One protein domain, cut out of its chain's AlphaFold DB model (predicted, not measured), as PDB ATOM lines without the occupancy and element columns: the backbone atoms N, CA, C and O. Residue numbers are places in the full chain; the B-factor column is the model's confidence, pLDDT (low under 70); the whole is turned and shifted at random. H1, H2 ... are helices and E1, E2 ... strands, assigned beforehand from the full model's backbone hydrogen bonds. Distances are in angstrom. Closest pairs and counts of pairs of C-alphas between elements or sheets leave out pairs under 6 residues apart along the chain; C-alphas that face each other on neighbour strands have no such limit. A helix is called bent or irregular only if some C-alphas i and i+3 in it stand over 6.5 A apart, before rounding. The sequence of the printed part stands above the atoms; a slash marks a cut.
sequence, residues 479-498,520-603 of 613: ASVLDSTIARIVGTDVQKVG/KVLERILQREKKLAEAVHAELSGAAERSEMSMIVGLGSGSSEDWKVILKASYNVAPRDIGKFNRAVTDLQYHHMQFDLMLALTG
ATOM      1  N   ALA A 479     116.858  96.667 130.308       97.19
ATOM      2  CA  ALA A 479     118.260  96.275 130.255       97.19
ATOM      3  C   ALA A 479     118.532  95.509 128.962       97.19
ATOM      4  O   ALA A 479     117.858  94.514 128.672       97.19
ATOM      5  N   SER A 480     119.544  95.948 128.225       96.25
ATOM      6  CA  SER A 480     119.950  95.374 126.948       96.25
ATOM      7  C   SER A 480     121.441  95.060 126.935       96.25
ATOM      8  O   SER A 480     122.227  95.693 127.634       96.25
ATOM      9  N   VAL A 481     121.833  94.074 126.132       95.75
ATOM     10  CA  VAL A 481     123.226  93.633 125.964       95.75
ATOM     11  C   VAL A 481     123.526  93.307 124.510       95.75
ATOM     12  O   VAL A 481     122.618  93.009 123.732       95.75
ATOM     13  N   LEU A 482     124.807  93.296 124.152       93.00
ATOM     14  CA  LEU A 482     125.258  92.821 122.847       93.00
ATOM     15  C   LEU A 482     125.564  91.319 122.884       93.00
ATOM     16  O   LEU A 482     126.496  90.863 123.556       93.00
ATOM     17  N   ASP A 483     124.820  90.544 122.087       89.25
ATOM     18  CA  ASP A 483     125.011  89.093 121.921       89.25
ATOM     19  C   ASP A 483     126.469  88.750 121.568       89.25
ATOM     20  O   ASP A 483     127.029  87.767 122.058       89.25
ATOM     21  N   SER A 484     127.104  89.570 120.725       90.00
ATOM     22  CA  SER A 484     128.490  89.389 120.279       90.00
ATOM     23  C   SER A 484     129.489  89.469 121.439       90.00
ATOM     24  O   SER A 484     130.414  88.651 121.512       90.00
ATOM     25  N   THR A 485     129.278  90.386 122.384       92.31
ATOM     26  CA  THR A 485     130.127  90.552 123.567       92.31
ATOM     27  C   THR A 485     129.952  89.395 124.537       92.31
ATOM     28  O   THR A 485     130.949  88.804 124.968       92.31
ATOM     29  N   ILE A 486     128.716  88.975 124.816       91.69
ATOM     30  CA  ILE A 486     128.470  87.826 125.697       91.69
ATOM     31  C   ILE A 486     128.996  86.533 125.065       91.69
ATOM     32  O   ILE A 486     129.665  85.745 125.739       91.69
ATOM     33  N   ALA A 487     128.774  86.327 123.765       89.81
ATOM     34  CA  ALA A 487     129.302  85.178 123.040       89.81
ATOM     35  C   ALA A 487     130.835  85.139 123.069       89.81
ATOM     36  O   ALA A 487     131.415  84.066 123.254       89.81
ATOM     37  N   ARG A 488     131.503  86.295 122.951       91.25
ATOM     38  CA  ARG A 488     132.959  86.415 123.105       91.25
ATOM     39  C   ARG A 488     133.401  85.992 124.506       91.25
ATOM     40  O   ARG A 488     134.286  85.145 124.615       91.25
ATOM     41  N   ILE A 489     132.764  86.504 125.561       90.69
ATOM     42  CA  ILE A 489     133.089  86.160 126.957       90.69
ATOM     43  C   ILE A 489     132.922  84.652 127.191       90.69
ATOM     44  O   ILE A 489     133.875  83.972 127.574       90.69
ATOM     45  N   VAL A 490     131.756  84.094 126.849       89.81
ATOM     46  CA  VAL A 490     131.475  82.654 126.995       89.81
ATOM     47  C   VAL A 490     132.429  81.808 126.145       89.81
ATOM     48  O   VAL A 490     132.890  80.753 126.589       89.81
ATOM     49  N   GLY A 491     132.773  82.265 124.940       86.50
ATOM     50  CA  GLY A 491     133.745  81.616 124.064       86.50
ATOM     51  C   GLY A 491     135.137  81.530 124.691       86.50
ATOM     52  O   GLY A 491     135.761  80.464 124.643       86.50
ATOM     53  N   THR A 492     135.607  82.602 125.339       86.06
ATOM     54  CA  THR A 492     136.894  82.582 126.057       86.06
ATOM     55  C   THR A 492     136.893  81.604 127.233       86.06
ATOM     56  O   THR A 492     137.875  80.884 127.426       86.06
ATOM     57  N   ASP A 493     135.779  81.481 127.959       83.56
ATOM     58  CA  ASP A 493     135.646  80.529 129.066       83.56
ATOM     59  C   ASP A 493     135.651  79.072 128.582       83.56
ATOM     60  O   ASP A 493     136.297  78.205 129.179       83.56
ATOM     61  N   VAL A 494     134.984  78.784 127.460       81.00
ATOM     62  CA  VAL A 494     134.990  77.446 126.845       81.00
ATOM     63  C   VAL A 494     136.400  77.060 126.395       81.00
ATOM     64  O   VAL A 494     136.824  75.927 126.629       81.00
ATOM     65  N   GLN A 495     137.145  77.986 125.782       74.38
ATOM     66  CA  GLN A 495     138.515  77.725 125.331       74.38
ATOM     67  C   GLN A 495     139.477  77.451 126.492       74.38
ATOM     68  O   GLN A 495     140.329  76.569 126.360       74.38
ATOM     69  N   LYS A 496     139.326  78.138 127.634       74.12
ATOM     70  CA  LYS A 496     140.119  77.867 128.847       74.12
ATOM     71  C   LYS A 496     139.916  76.428 129.332       74.12
ATOM     72  O   LYS A 496     140.879  75.677 129.432       74.12
ATOM     73  N   VAL A 497     138.660  75.995 129.484       71.56
ATOM     74  CA  VAL A 497     138.326  74.617 129.906       71.56
ATOM     75  C   VAL A 497     138.744  73.572 128.859       71.56
ATOM     76  O   VAL A 497     139.086  72.434 129.190       71.56
ATOM     77  N   GLY A 498     138.700  73.935 127.575       61.44
ATOM     78  CA  GLY A 498     139.117  73.080 126.468       61.44
ATOM     79  C   GLY A 498     140.628  72.852 126.419       61.44
ATOM     80  O   GLY A 498     141.043  71.722 126.179       61.44
ATOM     81  N   LYS A 520     125.021  73.877 123.535       86.56
ATOM     82  CA  LYS A 520     125.594  74.100 124.867       86.56
ATOM     83  C   LYS A 520     126.200  75.490 125.045       86.56
ATOM     84  O   LYS A 520     126.174  76.019 126.151       86.56
ATOM     85  N   VAL A 521     126.789  76.073 124.001       85.88
ATOM     86  CA  VAL A 521     127.323  77.444 124.049       85.88
ATOM     87  C   VAL A 521     126.170  78.436 124.105       85.88
ATOM     88  O   VAL A 521     126.197  79.332 124.943       85.88
ATOM     89  N   LEU A 522     125.131  78.231 123.291       86.56
ATOM     90  CA  LEU A 522     123.923  79.054 123.338       86.56
ATOM     91  C   LEU A 522     123.239  78.976 124.711       86.56
ATOM     92  O   LEU A 522     122.889  80.001 125.283       86.56
ATOM     93  N   GLU A 523     123.112  77.777 125.280       88.44
ATOM     94  CA  GLU A 523     122.563  77.584 126.625       88.44
ATOM     95  C   GLU A 523     123.377  78.338 127.689       88.44
ATOM     96  O   GLU A 523     122.799  78.966 128.574       88.44
ATOM     97  N   ARG A 524     124.714  78.349 127.587       90.81
ATOM     98  CA  ARG A 524     125.576  79.130 128.492       90.81
ATOM     99  C   ARG A 524     125.406  80.638 128.326       90.81
ATOM    100  O   ARG A 524     125.414  81.336 129.335       90.81
ATOM    101  N   ILE A 525     125.261  81.126 127.093       90.75
ATOM    102  CA  ILE A 525     124.984  82.543 126.808       90.75
ATOM    103  C   ILE A 525     123.662  82.945 127.467       90.75
ATOM    104  O   ILE A 525     123.653  83.846 128.299       90.75
ATOM    105  N   LEU A 526     122.588  82.191 127.219       90.62
ATOM    106  CA  LEU A 526     121.268  82.440 127.808       90.62
ATOM    107  C   LEU A 526     121.285  82.376 129.342       90.62
ATOM    108  O   LEU A 526     120.659  83.191 130.013       90.62
ATOM    109  N   GLN A 527     122.020  81.423 129.925       92.25
ATOM    110  CA  GLN A 527     122.199  81.356 131.378       92.25
ATOM    111  C   GLN A 527     122.962  82.568 131.925       92.25
ATOM    112  O   GLN A 527     122.693  82.991 133.048       92.25
ATOM    113  N   ARG A 528     123.921  83.120 131.171       93.88
ATOM    114  CA  ARG A 528     124.683  84.306 131.578       93.88
ATOM    115  C   ARG A 528     123.827  85.566 131.508       93.88
ATOM    116  O   ARG A 528     123.817  86.309 132.482       93.88
ATOM    117  N   GLU A 529     123.078  85.746 130.425       94.00
ATOM    118  CA  GLU A 529     122.096  86.826 130.258       94.00
ATOM    119  C   GLU A 529     121.041  86.794 131.358       94.00
ATOM    120  O   GLU A 529     120.811  87.799 132.019       94.00
ATOM    121  N   LYS A 530     120.456  85.618 131.620       94.38
ATOM    122  CA  LYS A 530     119.472  85.443 132.690       94.38
ATOM    123  C   LYS A 530     120.041  85.843 134.054       94.38
ATOM    124  O   LYS A 530     119.382  86.565 134.789       94.38
ATOM    125  N   LYS A 531     121.260  85.402 134.383       95.56
ATOM    126  CA  LYS A 531     121.921  85.770 135.648       95.56
ATOM    127  C   LYS A 531     122.197  87.269 135.744       95.56
ATOM    128  O   LYS A 531     122.077  87.823 136.828       95.56
ATOM    129  N   LEU A 532     122.585  87.901 134.637       96.31
ATOM    130  CA  LEU A 532     122.805  89.344 134.586       96.31
ATOM    131  C   LEU A 532     121.488  90.102 134.798       96.31
ATOM    132  O   LEU A 532     121.434  91.001 135.624       96.31
ATOM    133  N   ALA A 533     120.413  89.683 134.132       96.25
ATOM    134  CA  ALA A 533     119.082  90.255 134.307       96.25
ATOM    135  C   ALA A 533     118.553  90.101 135.743       96.25
ATOM    136  O   ALA A 533     118.006  91.048 136.302       96.25
ATOM    137  N   GLU A 534     118.743  88.927 136.358       96.06
ATOM    138  CA  GLU A 534     118.396  88.679 137.764       96.06
ATOM    139  C   GLU A 534     119.203  89.572 138.718       96.06
ATOM    140  O   GLU A 534     118.638  90.079 139.683       96.06
ATOM    141  N   ALA A 535     120.494  89.797 138.441       96.88
ATOM    142  CA  ALA A 535     121.346  90.681 139.238       96.88
ATOM    143  C   ALA A 535     120.903  92.150 139.139       96.88
ATOM    144  O   ALA A 535     120.666  92.776 140.169       96.88
ATOM    145  N   VAL A 536     120.699  92.655 137.915       97.62
ATOM    146  CA  VAL A 536     120.183  94.012 137.661       97.62
ATOM    147  C   VAL A 536     118.845  94.217 138.369       97.62
ATOM    148  O   VAL A 536     118.650  95.216 139.056       97.62
ATOM    149  N   HIS A 537     117.921  93.259 138.244       97.56
ATOM    150  CA  HIS A 537     116.621  93.356 138.896       97.56
ATOM    151  C   HIS A 537     116.738  93.369 140.424       97.56
ATOM    152  O   HIS A 537     116.124  94.214 141.065       97.56
ATOM    153  N   ALA A 538     117.534  92.468 141.008       97.12
ATOM    154  CA  ALA A 538     117.692  92.376 142.457       97.12
ATOM    155  C   ALA A 538     118.247  93.670 143.073       97.12
ATOM    156  O   ALA A 538     117.772  94.092 144.127       97.12
ATOM    157  N   GLU A 539     119.217  94.304 142.412       97.38
ATOM    158  CA  GLU A 539     119.823  95.550 142.881       97.38
ATOM    159  C   GLU A 539     118.857  96.739 142.760       97.38
ATOM    160  O   GLU A 539     118.630  97.445 143.743       97.38
ATOM    161  N   LEU A 540     118.177  96.893 141.618       97.81
ATOM    162  CA  LEU A 540     117.190  97.965 141.427       97.81
ATOM    163  C   LEU A 540     115.949  97.807 142.311       97.81
ATOM    164  O   LEU A 540     115.405  98.798 142.796       97.81
ATOM    165  N   SER A 541     115.508  96.576 142.569       97.31
ATOM    166  CA  SER A 541     114.421  96.305 143.513       97.31
ATOM    167  C   SER A 541     114.772  96.721 144.942       97.31
ATOM    168  O   SER A 541     113.866  97.038 145.704       97.31
ATOM    169  N   GLY A 542     116.058  96.755 145.309       96.62
ATOM    170  CA  GLY A 542     116.510  97.272 146.604       96.62
ATOM    171  C   GLY A 542     116.390  98.794 146.737       96.62
ATOM    172  O   GLY A 542     116.305  99.299 147.854       96.62
ATOM    173  N   ALA A 543     116.347  99.516 145.613       96.81
ATOM    174  CA  ALA A 543     116.220 100.973 145.552       96.81
ATOM    175  C   ALA A 543     114.788 101.458 145.235       96.81
ATOM    176  O   ALA A 543     114.571 102.657 145.072       96.81
ATOM    177  N   ALA A 544     113.812 100.549 145.143       97.62
ATOM    178  CA  ALA A 544     112.419 100.850 144.808       97.62
ATOM    179  C   ALA A 544     111.452 100.323 145.883       97.62
ATOM    180  O   ALA A 544     111.722  99.330 146.552       97.62
ATOM    181  N   GLU A 545     110.280 100.948 146.026       96.88
ATOM    182  CA  GLU A 545     109.250 100.500 146.978       96.88
ATOM    183  C   GLU A 545     108.552  99.221 146.506       96.88
ATOM    184  O   GLU A 545     108.159  98.363 147.301       96.88
ATOM    185  N   ARG A 546     108.341  99.113 145.192       96.06
ATOM    186  CA  ARG A 546     107.760  97.937 144.537       96.06
ATOM    187  C   ARG A 546     108.419  97.734 143.188       96.06
ATOM    188  O   ARG A 546     108.766  98.699 142.515       96.06
ATOM    189  N   SER A 547     108.503  96.485 142.757       96.56
ATOM    190  CA  SER A 547     109.008  96.137 141.435       96.56
ATOM    191  C   SER A 547     108.128  95.082 140.778       96.56
ATOM    192  O   SER A 547     107.737  94.107 141.418       96.56
ATOM    193  N   GLU A 548     107.841  95.263 139.494       94.81
ATOM    194  CA  GLU A 548     107.068  94.355 138.656       94.81
ATOM    195  C   GLU A 548     107.897  93.988 137.424       94.81
ATOM    196  O   GLU A 548     108.209  94.823 136.578       94.81
ATOM    197  N   MET A 549     108.263  92.718 137.308       92.88
ATOM    198  CA  MET A 549     109.082  92.230 136.206       92.88
ATOM    199  C   MET A 549     108.191  91.707 135.075       92.88
ATOM    200  O   MET A 549     107.466  90.731 135.256       92.88
ATOM    201  N   SER A 550     108.260  92.340 133.901       87.38
ATOM    202  CA  SER A 550     107.456  91.954 132.729       87.38
ATOM    203  C   SER A 550     108.140  90.908 131.848       87.38
ATOM    204  O   SER A 550     107.492  90.012 131.311       87.38
ATOM    205  N   MET A 551     109.462  91.004 131.708       80.00
ATOM    206  CA  MET A 551     110.256  90.148 130.834       80.00
ATOM    207  C   MET A 551     111.660  89.995 131.408       80.00
ATOM    208  O   MET A 551     112.243  90.971 131.866       80.00
ATOM    209  N   ILE A 552     112.200  88.777 131.347       74.56
ATOM    210  CA  ILE A 552     113.616  88.501 131.616       74.56
ATOM    211  C   ILE A 552     114.264  88.225 130.258       74.56
ATOM    212  O   ILE A 552     114.536  89.152 129.520       74.56
ATOM    213  N   VAL A 553     114.363  86.982 129.795       75.50
ATOM    214  CA  VAL A 553     114.991  86.677 128.497       75.50
ATOM    215  C   VAL A 553     114.042  85.842 127.648       75.50
ATOM    216  O   VAL A 553     113.637  84.748 128.042       75.50
ATOM    217  N   GLY A 554     113.678  86.354 126.472       67.31
ATOM    218  CA  GLY A 554     112.897  85.617 125.484       67.31
ATOM    219  C   GLY A 554     113.809  84.809 124.564       67.31
ATOM    220  O   GLY A 554     114.684  85.365 123.916       67.31
ATOM    221  N   LEU A 555     113.562  83.504 124.419       63.84
ATOM    222  CA  LEU A 555     114.257  82.655 123.431       63.84
ATOM    223  C   LEU A 555     113.957  83.048 121.968       63.84
ATOM    224  O   LEU A 555     114.547  82.491 121.045       63.84
ATOM    225  N   GLY A 556     112.992  83.950 121.756       58.56
ATOM    226  CA  GLY A 556     112.495  84.358 120.443       58.56
ATOM    227  C   GLY A 556     113.294  85.471 119.766       58.56
ATOM    228  O   GLY A 556     113.105  85.678 118.569       58.56
ATOM    229  N   SER A 557     114.188  86.166 120.476       58.94
ATOM    230  CA  SER A 557     115.112  87.098 119.830       58.94
ATOM    231  C   SER A 557     116.206  86.270 119.159       58.94
ATOM    232  O   SER A 557     117.129  85.785 119.818       58.94
ATOM    233  N   GLY A 558     116.061  86.020 117.855       59.03
ATOM    234  CA  GLY A 558     117.146  85.449 117.061       59.03
ATOM    235  C   GLY A 558     118.412  86.281 117.250       59.03
ATOM    236  O   GLY A 558     118.305  87.477 117.496       59.03
ATOM    237  N   SER A 559     119.584  85.645 117.171       60.00
ATOM    238  CA  SER A 559     120.863  86.332 117.366       60.00
ATOM    239  C   SER A 559     120.971  87.510 116.404       60.00
ATOM    240  O   SER A 559     121.184  87.334 115.201       60.00
ATOM    241  N   SER A 560     120.732  88.702 116.932       66.88
ATOM    242  CA  SER A 560     120.885  89.959 116.233       66.88
ATOM    243  C   SER A 560     122.200  90.555 116.687       66.88
ATOM    244  O   SER A 560     122.516  90.556 117.871       66.88
ATOM    245  N   GLU A 561     122.964  91.113 115.757       80.56
ATOM    246  CA  GLU A 561     124.128  91.951 116.081       80.56
ATOM    247  C   GLU A 561     123.733  93.268 116.780       80.56
ATOM    248  O   GLU A 561     124.529  94.190 116.805       80.56
ATOM    249  N   ASP A 562     122.503  93.372 117.274       89.00
ATOM    250  CA  ASP A 562     121.867  94.564 117.823       89.00
ATOM    251  C   ASP A 562     121.677  94.407 119.340       89.00
ATOM    252  O   ASP A 562     121.854  93.311 119.884       89.00
ATOM    253  N   TRP A 563     121.289  95.486 120.013       92.69
ATOM    254  CA  TRP A 563     120.953  95.503 121.432       92.69
ATOM    255  C   TRP A 563     119.802  94.545 121.739       92.69
ATOM    256  O   TRP A 563     118.648  94.764 121.370       92.69
ATOM    257  N   LYS A 564     120.111  93.465 122.452       93.19
ATOM    258  CA  LYS A 564     119.132  92.467 122.866       93.19
ATOM    259  C   LYS A 564     118.651  92.758 124.274       93.19
ATOM    260  O   LYS A 564     119.434  92.731 125.221       93.19
ATOM    261  N   VAL A 565     117.344  92.947 124.414       93.69
ATOM    262  CA  VAL A 565     116.693  93.131 125.713       93.69
ATOM    263  C   VAL A 565     116.759  91.836 126.529       93.69
ATOM    264  O   VAL A 565     116.262  90.792 126.102       93.69
ATOM    265  N   ILE A 566     117.347  91.926 127.722       94.56
ATOM    266  CA  ILE A 566     117.461  90.836 128.704       94.56
ATOM    267  C   ILE A 566     116.666  91.086 129.988       94.56
ATOM    268  O   ILE A 566     116.582  90.198 130.833       94.56
ATOM    269  N   LEU A 567     116.108  92.283 130.161       95.50
ATOM    270  CA  LEU A 567     115.192  92.603 131.249       95.50
ATOM    271  C   LEU A 567     114.282  93.750 130.818       95.50
ATOM    272  O   LEU A 567     114.755  94.750 130.284       95.50
ATOM    273  N   LYS A 568     112.992  93.634 131.123       95.75
ATOM    274  CA  LYS A 568     112.066  94.764 131.159       95.75
ATOM    275  C   LYS A 568     111.270  94.693 132.454       95.75
ATOM    276  O   LYS A 568     110.505  93.742 132.662       95.75
ATOM    277  N   ALA A 569     111.439  95.681 133.320       96.38
ATOM    278  CA  ALA A 569     110.786  95.730 134.625       96.38
ATOM    279  C   ALA A 569     110.321  97.149 134.958       96.38
ATOM    280  O   ALA A 569     110.978  98.120 134.596       96.38
ATOM    281  N   SER A 570     109.189  97.258 135.651       96.88
ATOM    282  CA  SER A 570     108.698  98.504 136.229       96.88
ATOM    283  C   SER A 570     109.039  98.579 137.717       96.88
ATOM    284  O   SER A 570     108.958  97.579 138.425       96.88
ATOM    285  N   TYR A 571     109.353  99.772 138.202       97.50
ATOM    286  CA  TYR A 571     109.725 100.077 139.576       97.50
ATOM    287  C   TYR A 571     108.893 101.263 140.053       97.50
ATOM    288  O   TYR A 571     108.824 102.285 139.376       97.50
ATOM    289  N   ASN A 572     108.250 101.125 141.208       97.25
ATOM    290  CA  ASN A 572     107.621 102.249 141.888       97.25
ATOM    291  C   ASN A 572     108.655 102.865 142.827       97.25
ATOM    292  O   ASN A 572     109.088 102.215 143.781       97.25
ATOM    293  N   VAL A 573     109.055 104.093 142.535       96.88
ATOM    294  CA  VAL A 573     110.089 104.849 143.236       96.88
ATOM    295  C   VAL A 573     109.439 106.114 143.780       96.88
ATOM    296  O   VAL A 573     108.796 106.859 143.039       96.88
ATOM    297  N   ALA A 574     109.572 106.353 145.083       94.56
ATOM    298  CA  ALA A 574     109.105 107.598 145.673       94.56
ATOM    299  C   ALA A 574     109.930 108.781 145.133       94.56
ATOM    300  O   ALA A 574     111.144 108.630 144.969       94.56
ATOM    301  N   PRO A 575     109.343 109.978 144.943       91.69
ATOM    302  CA  PRO A 575     110.075 111.135 144.418       91.69
ATOM    303  C   PRO A 575     111.344 111.477 145.215       91.69
ATOM    304  O   PRO A 575     112.361 111.840 144.641       91.69
ATOM    305  N   ARG A 576     111.332 111.272 146.539       93.00
ATOM    306  CA  ARG A 576     112.498 111.487 147.419       93.00
ATOM    307  C   ARG A 576     113.647 110.488 147.222       93.00
ATOM    308  O   ARG A 576     114.771 110.767 147.622       93.00
ATOM    309  N   ASP A 577     113.364 109.317 146.657       95.44
ATOM    310  CA  ASP A 577     114.334 108.235 146.473       95.44
ATOM    311  C   ASP A 577     114.817 108.132 145.014       95.44
ATOM    312  O   ASP A 577     115.695 107.319 144.720       95.44
ATOM    313  N   ILE A 578     114.330 108.996 144.110       94.06
ATOM    314  CA  ILE A 578     114.714 108.985 142.688       94.06
ATOM    315  C   ILE A 578     116.220 109.158 142.483       94.06
ATOM    316  O   ILE A 578     116.808 108.453 141.670       94.06
ATOM    317  N   GLY A 579     116.876 110.016 143.272       93.38
ATOM    318  CA  GLY A 579     118.327 110.205 143.199       93.38
ATOM    319  C   GLY A 579     119.105 108.935 143.565       93.38
ATOM    320  O   GLY A 579     120.078 108.586 142.899       93.38
ATOM    321  N   LYS A 580     118.643 108.184 144.578       95.56
ATOM    322  CA  LYS A 580     119.245 106.890 144.952       95.56
ATOM    323  C   LYS A 580     119.011 105.838 143.872       95.56
ATOM    324  O   LYS A 580     119.919 105.070 143.569       95.56
ATOM    325  N   PHE A 581     117.811 105.814 143.295       96.81
ATOM    326  CA  PHE A 581     117.460 104.892 142.222       96.81
ATOM    327  C   PHE A 581     118.288 105.150 140.956       96.81
ATOM    328  O   PHE A 581     118.887 104.218 140.425       96.81
ATOM    329  N   ASN A 582     118.407 106.410 140.526       95.62
ATOM    330  CA  ASN A 582     119.253 106.805 139.396       95.62
ATOM    331  C   ASN A 582     120.714 106.418 139.633       95.62
ATOM    332  O   ASN A 582     121.341 105.832 138.757       95.62
ATOM    333  N   ARG A 583     121.236 106.654 140.842       95.88
ATOM    334  CA  ARG A 583     122.594 106.238 141.203       95.88
ATOM    335  C   ARG A 583     122.788 104.725 141.097       95.88
ATOM    336  O   ARG A 583     123.787 104.296 140.538       95.88
ATOM    337  N   ALA A 584     121.827 103.930 141.569       97.25
ATOM    338  CA  ALA A 584     121.882 102.475 141.436       97.25
ATOM    339  C   ALA A 584     121.887 102.025 139.962       97.25
ATOM    340  O   ALA A 584     122.610 101.096 139.608       97.25
ATOM    341  N   VAL A 585     121.127 102.694 139.084       97.06
ATOM    342  CA  VAL A 585     121.162 102.443 137.630       97.06
ATOM    343  C   VAL A 585     122.561 102.720 137.067       97.06
ATOM    344  O   VAL A 585     123.123 101.874 136.371       97.06
ATOM    345  N   THR A 586     123.147 103.868 137.396       96.25
ATOM    346  CA  THR A 586     124.484 104.259 136.931       96.25
ATOM    347  C   THR A 586     125.566 103.305 137.448       96.25
ATOM    348  O   THR A 586     126.364 102.789 136.662       96.25
ATOM    349  N   ASP A 587     125.543 102.980 138.743       96.50
ATOM    350  CA  ASP A 587     126.484 102.052 139.379       96.50
ATOM    351  C   ASP A 587     126.416 100.654 138.734       96.50
ATOM    352  O   ASP A 587     127.455 100.072 138.408       96.50
ATOM    353  N   LEU A 588     125.209 100.140 138.459       96.94
ATOM    354  CA  LEU A 588     125.002  98.872 137.749       96.94
ATOM    355  C   LEU A 588     125.600  98.878 136.344       96.94
ATOM    356  O   LEU A 588     126.228  97.897 135.929       96.94
ATOM    357  N   GLN A 589     125.402  99.967 135.600       95.75
ATOM    358  CA  GLN A 589     125.932 100.090 134.250       95.75
ATOM    359  C   GLN A 589     127.466 100.051 134.252       95.75
ATOM    360  O   GLN A 589     128.060  99.298 133.474       95.75
ATOM    361  N   TYR A 590     128.116 100.759 135.179       95.88
ATOM    362  CA  TYR A 590     129.570 100.699 135.342       95.88
ATOM    363  C   TYR A 590     130.056  99.331 135.829       95.88
ATOM    364  O   TYR A 590     131.018  98.782 135.281       95.88
ATOM    365  N   HIS A 591     129.376  98.733 136.810       96.81
ATOM    366  CA  HIS A 591     129.732  97.421 137.354       96.81
ATOM    367  C   HIS A 591     129.693  96.317 136.283       96.81
ATOM    368  O   HIS A 591     130.487  95.367 136.298       96.81
ATOM    369  N   HIS A 592     128.795  96.457 135.308       96.19
ATOM    370  CA  HIS A 592     128.599  95.507 134.221       96.19
ATOM    371  C   HIS A 592     129.086  95.996 132.851       96.19
ATOM    372  O   HIS A 592     128.785  95.345 131.850       96.19
ATOM    373  N   MET A 593     129.931  97.034 132.796       93.75
ATOM    374  CA  MET A 593     130.520  97.568 131.556       93.75
ATOM    375  C   MET A 593     131.151  96.476 130.676       93.75
ATOM    376  O   MET A 593     131.035  96.509 129.458       93.75
ATOM    377  N   GLN A 594     131.781  95.461 131.274       94.25
ATOM    378  CA  GLN A 594     132.402  94.350 130.535       94.25
ATOM    379  C   GLN A 594     131.422  93.532 129.672       94.25
ATOM    380  O   GLN A 594     131.862  92.809 128.779       94.25
ATOM    381  N   PHE A 595     130.121  93.593 129.966       94.31
ATOM    382  CA  PHE A 595     129.069  92.913 129.208       94.31
ATOM    383  C   PHE A 595     128.455  93.792 128.121       94.31
ATOM    384  O   PHE A 595     127.554  93.310 127.439       94.31
ATOM    385  N   ASP A 596     128.926  95.036 127.975       95.12
ATOM    386  CA  ASP A 596     128.225  96.095 127.255       95.12
ATOM    387  C   ASP A 596     126.762  96.117 127.719       95.12
ATOM    388  O   ASP A 596     125.861  95.774 126.964       95.12
ATOM    389  N   LEU A 597     126.532  96.376 129.013       96.44
ATOM    390  CA  LEU A 597     125.183  96.521 129.558       96.44
ATOM    391  C   LEU A 597     124.684  97.940 129.280       96.44
ATOM    392  O   LEU A 597     125.314  98.907 129.694       96.44
ATOM    393  N   MET A 598     123.532  98.044 128.629       96.81
ATOM    394  CA  MET A 598     122.821  99.298 128.406       96.81
ATOM    395  C   MET A 598     121.542  99.301 129.239       96.81
ATOM    396  O   MET A 598     120.728  98.379 129.123       96.81
ATOM    397  N   LEU A 599     121.360 100.325 130.071       97.25
ATOM    398  CA  LEU A 599     120.156 100.510 130.879       97.25
ATOM    399  C   LEU A 599     119.389 101.733 130.380       97.25
ATOM    400  O   LEU A 599     119.798 102.863 130.622       97.25
ATOM    401  N   ALA A 600     118.264 101.499 129.710       96.50
ATOM    402  CA  ALA A 600     117.355 102.561 129.299       96.50
ATOM    403  C   ALA A 600     116.257 102.729 130.356       96.50
ATOM    404  O   ALA A 600     115.541 101.773 130.679       96.50
ATOM    405  N   LEU A 601     116.131 103.944 130.889       95.25
ATOM    406  CA  LEU A 601     115.130 104.311 131.886       95.25
ATOM    407  C   LEU A 601     114.039 105.168 131.235       95.25
ATOM    408  O   LEU A 601     114.309 106.290 130.803       95.25
ATOM    409  N   THR A 602     112.808 104.660 131.212       92.38
ATOM    410  CA  THR A 602     111.631 105.383 130.720       92.38
ATOM    411  C   THR A 602     110.653 105.656 131.857       92.38
ATOM    412  O   THR A 602     110.364 104.792 132.688       92.38
ATOM    413  N   GLY A 603     110.144 106.887 131.930       87.62
ATOM    414  CA  GLY A 603     109.024 107.211 132.812       87.62
ATOM    415  C   GLY A 603     107.723 106.581 132.304       87.62
ATOM    416  O   GLY A 603     107.651 106.055 131.195       87.62
TER     417      GLY A 603
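AT A GLANCE: This is residues 479 to 498 and 520 to 603 of the 613 residues of an uncharacterized protein of Bacteroidetes bacterium (UniProt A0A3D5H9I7). A strongly twisted sheet of four antiparallel strands, E2, E3, E1 and E4 in order across it, has two long helices, H2 and H3, over one face, and no named helix covers its other face. A third helix, H1, leads from the end of E1 past one part of H2 to one end of the longest axis. The printed part has 104 residues, with three named helices and four named strands along the chain as E1, H1, H2, E2, E3, H3, E4, and its class is mixed, helices and strands. It is compact, with a radius of gyration of the C-alphas of 14.7 A, yet elongated, spanning 51 by 26 by 20 A.

IN THESE COORDINATES: In the sheet, E2 holds residues 546 to 551 and E3 residues 563 to 572, which measures 25.3 A and bends by 61 degrees at residue 566. E1 holds residues 479 to 482, beginning at C-alpha 479 (118.260, 96.275, 130.255), and E4 residues 597 to 603, 19.6 A, ending at C-alpha 603 (109.024, 107.211, 132.812). H2, residues 520 to 542, measures 33.0 A; H3, residues 575 to 591, 25.0 A; H1, residues 483 to 498, 21.8 A, ending at C-alpha 498 (139.117, 73.080, 126.468). H3 is irregular, with C-alphas 576 and 579 7.3 A apart.

HOW THE PARTS SIT: E3 pairs in a staggered way, with E1 over residues 563 to 567 and with E2 over residues 568 to 572. E2 and E3 form a hairpin, with N 548 and O 570 2.8 A apart, within hydrogen-bond range. Between E3 and E1, N 479 and O 567 are 2.8 A apart, and between E1 and E4, N 480 and O 598 are 2.8 A apart, both within that range. E3, H3 and E4 form a split strand-helix-strand unit, two strands running the same way with E1 between them in the sheet, and its crossover is right-handed. H2 and H3 are on the same face, in two layers, helices over a sheet. H2, at a height over the sheet of 9.3 A, is over E3 and runs along the strands, at 22 degrees to E3 on the local plane; the C-alphas of Ala 533 and Leu 567 are their closest, 5.5 A. H3, at a height of 9.5 A, is only just over E1 and E4, with 3 C-alphas falling on each. H2, with residues 536 to 540 alone, touches residues 581 to 588 of H3, at a shallow tilt of 29 degrees, opposite ways; the closest C-alphas, of Leu 540 and Ala 584, are 6.5 A apart. H1, with residues 486 to 491 alone, touches residues 521 to 529 of H2 at a steep tilt of 61 degrees, the closest C-alphas being those of Ala 487 and Ile 525, 6.3 A. H1 only grazes the sheet, with residues 483 to 485, and is apart from H3. In H1 and H2 every O i to N i+4 pair is within hydrogen-bond range, in H3 11 of 13.

THE WHOLE: The C-alphas of Gly 498 and Arg 576 are the two farthest apart, 51.2 A. Residues 499 to 519 are not printed, and C-alphas 498 and 520 are 13.7 A apart across this cut. Of the links printed whole, E2 to E3, 11 residues, is long. The mean pLDDT of the printed part is 90.2; residue 498 and residues 554 to 560 are under 70.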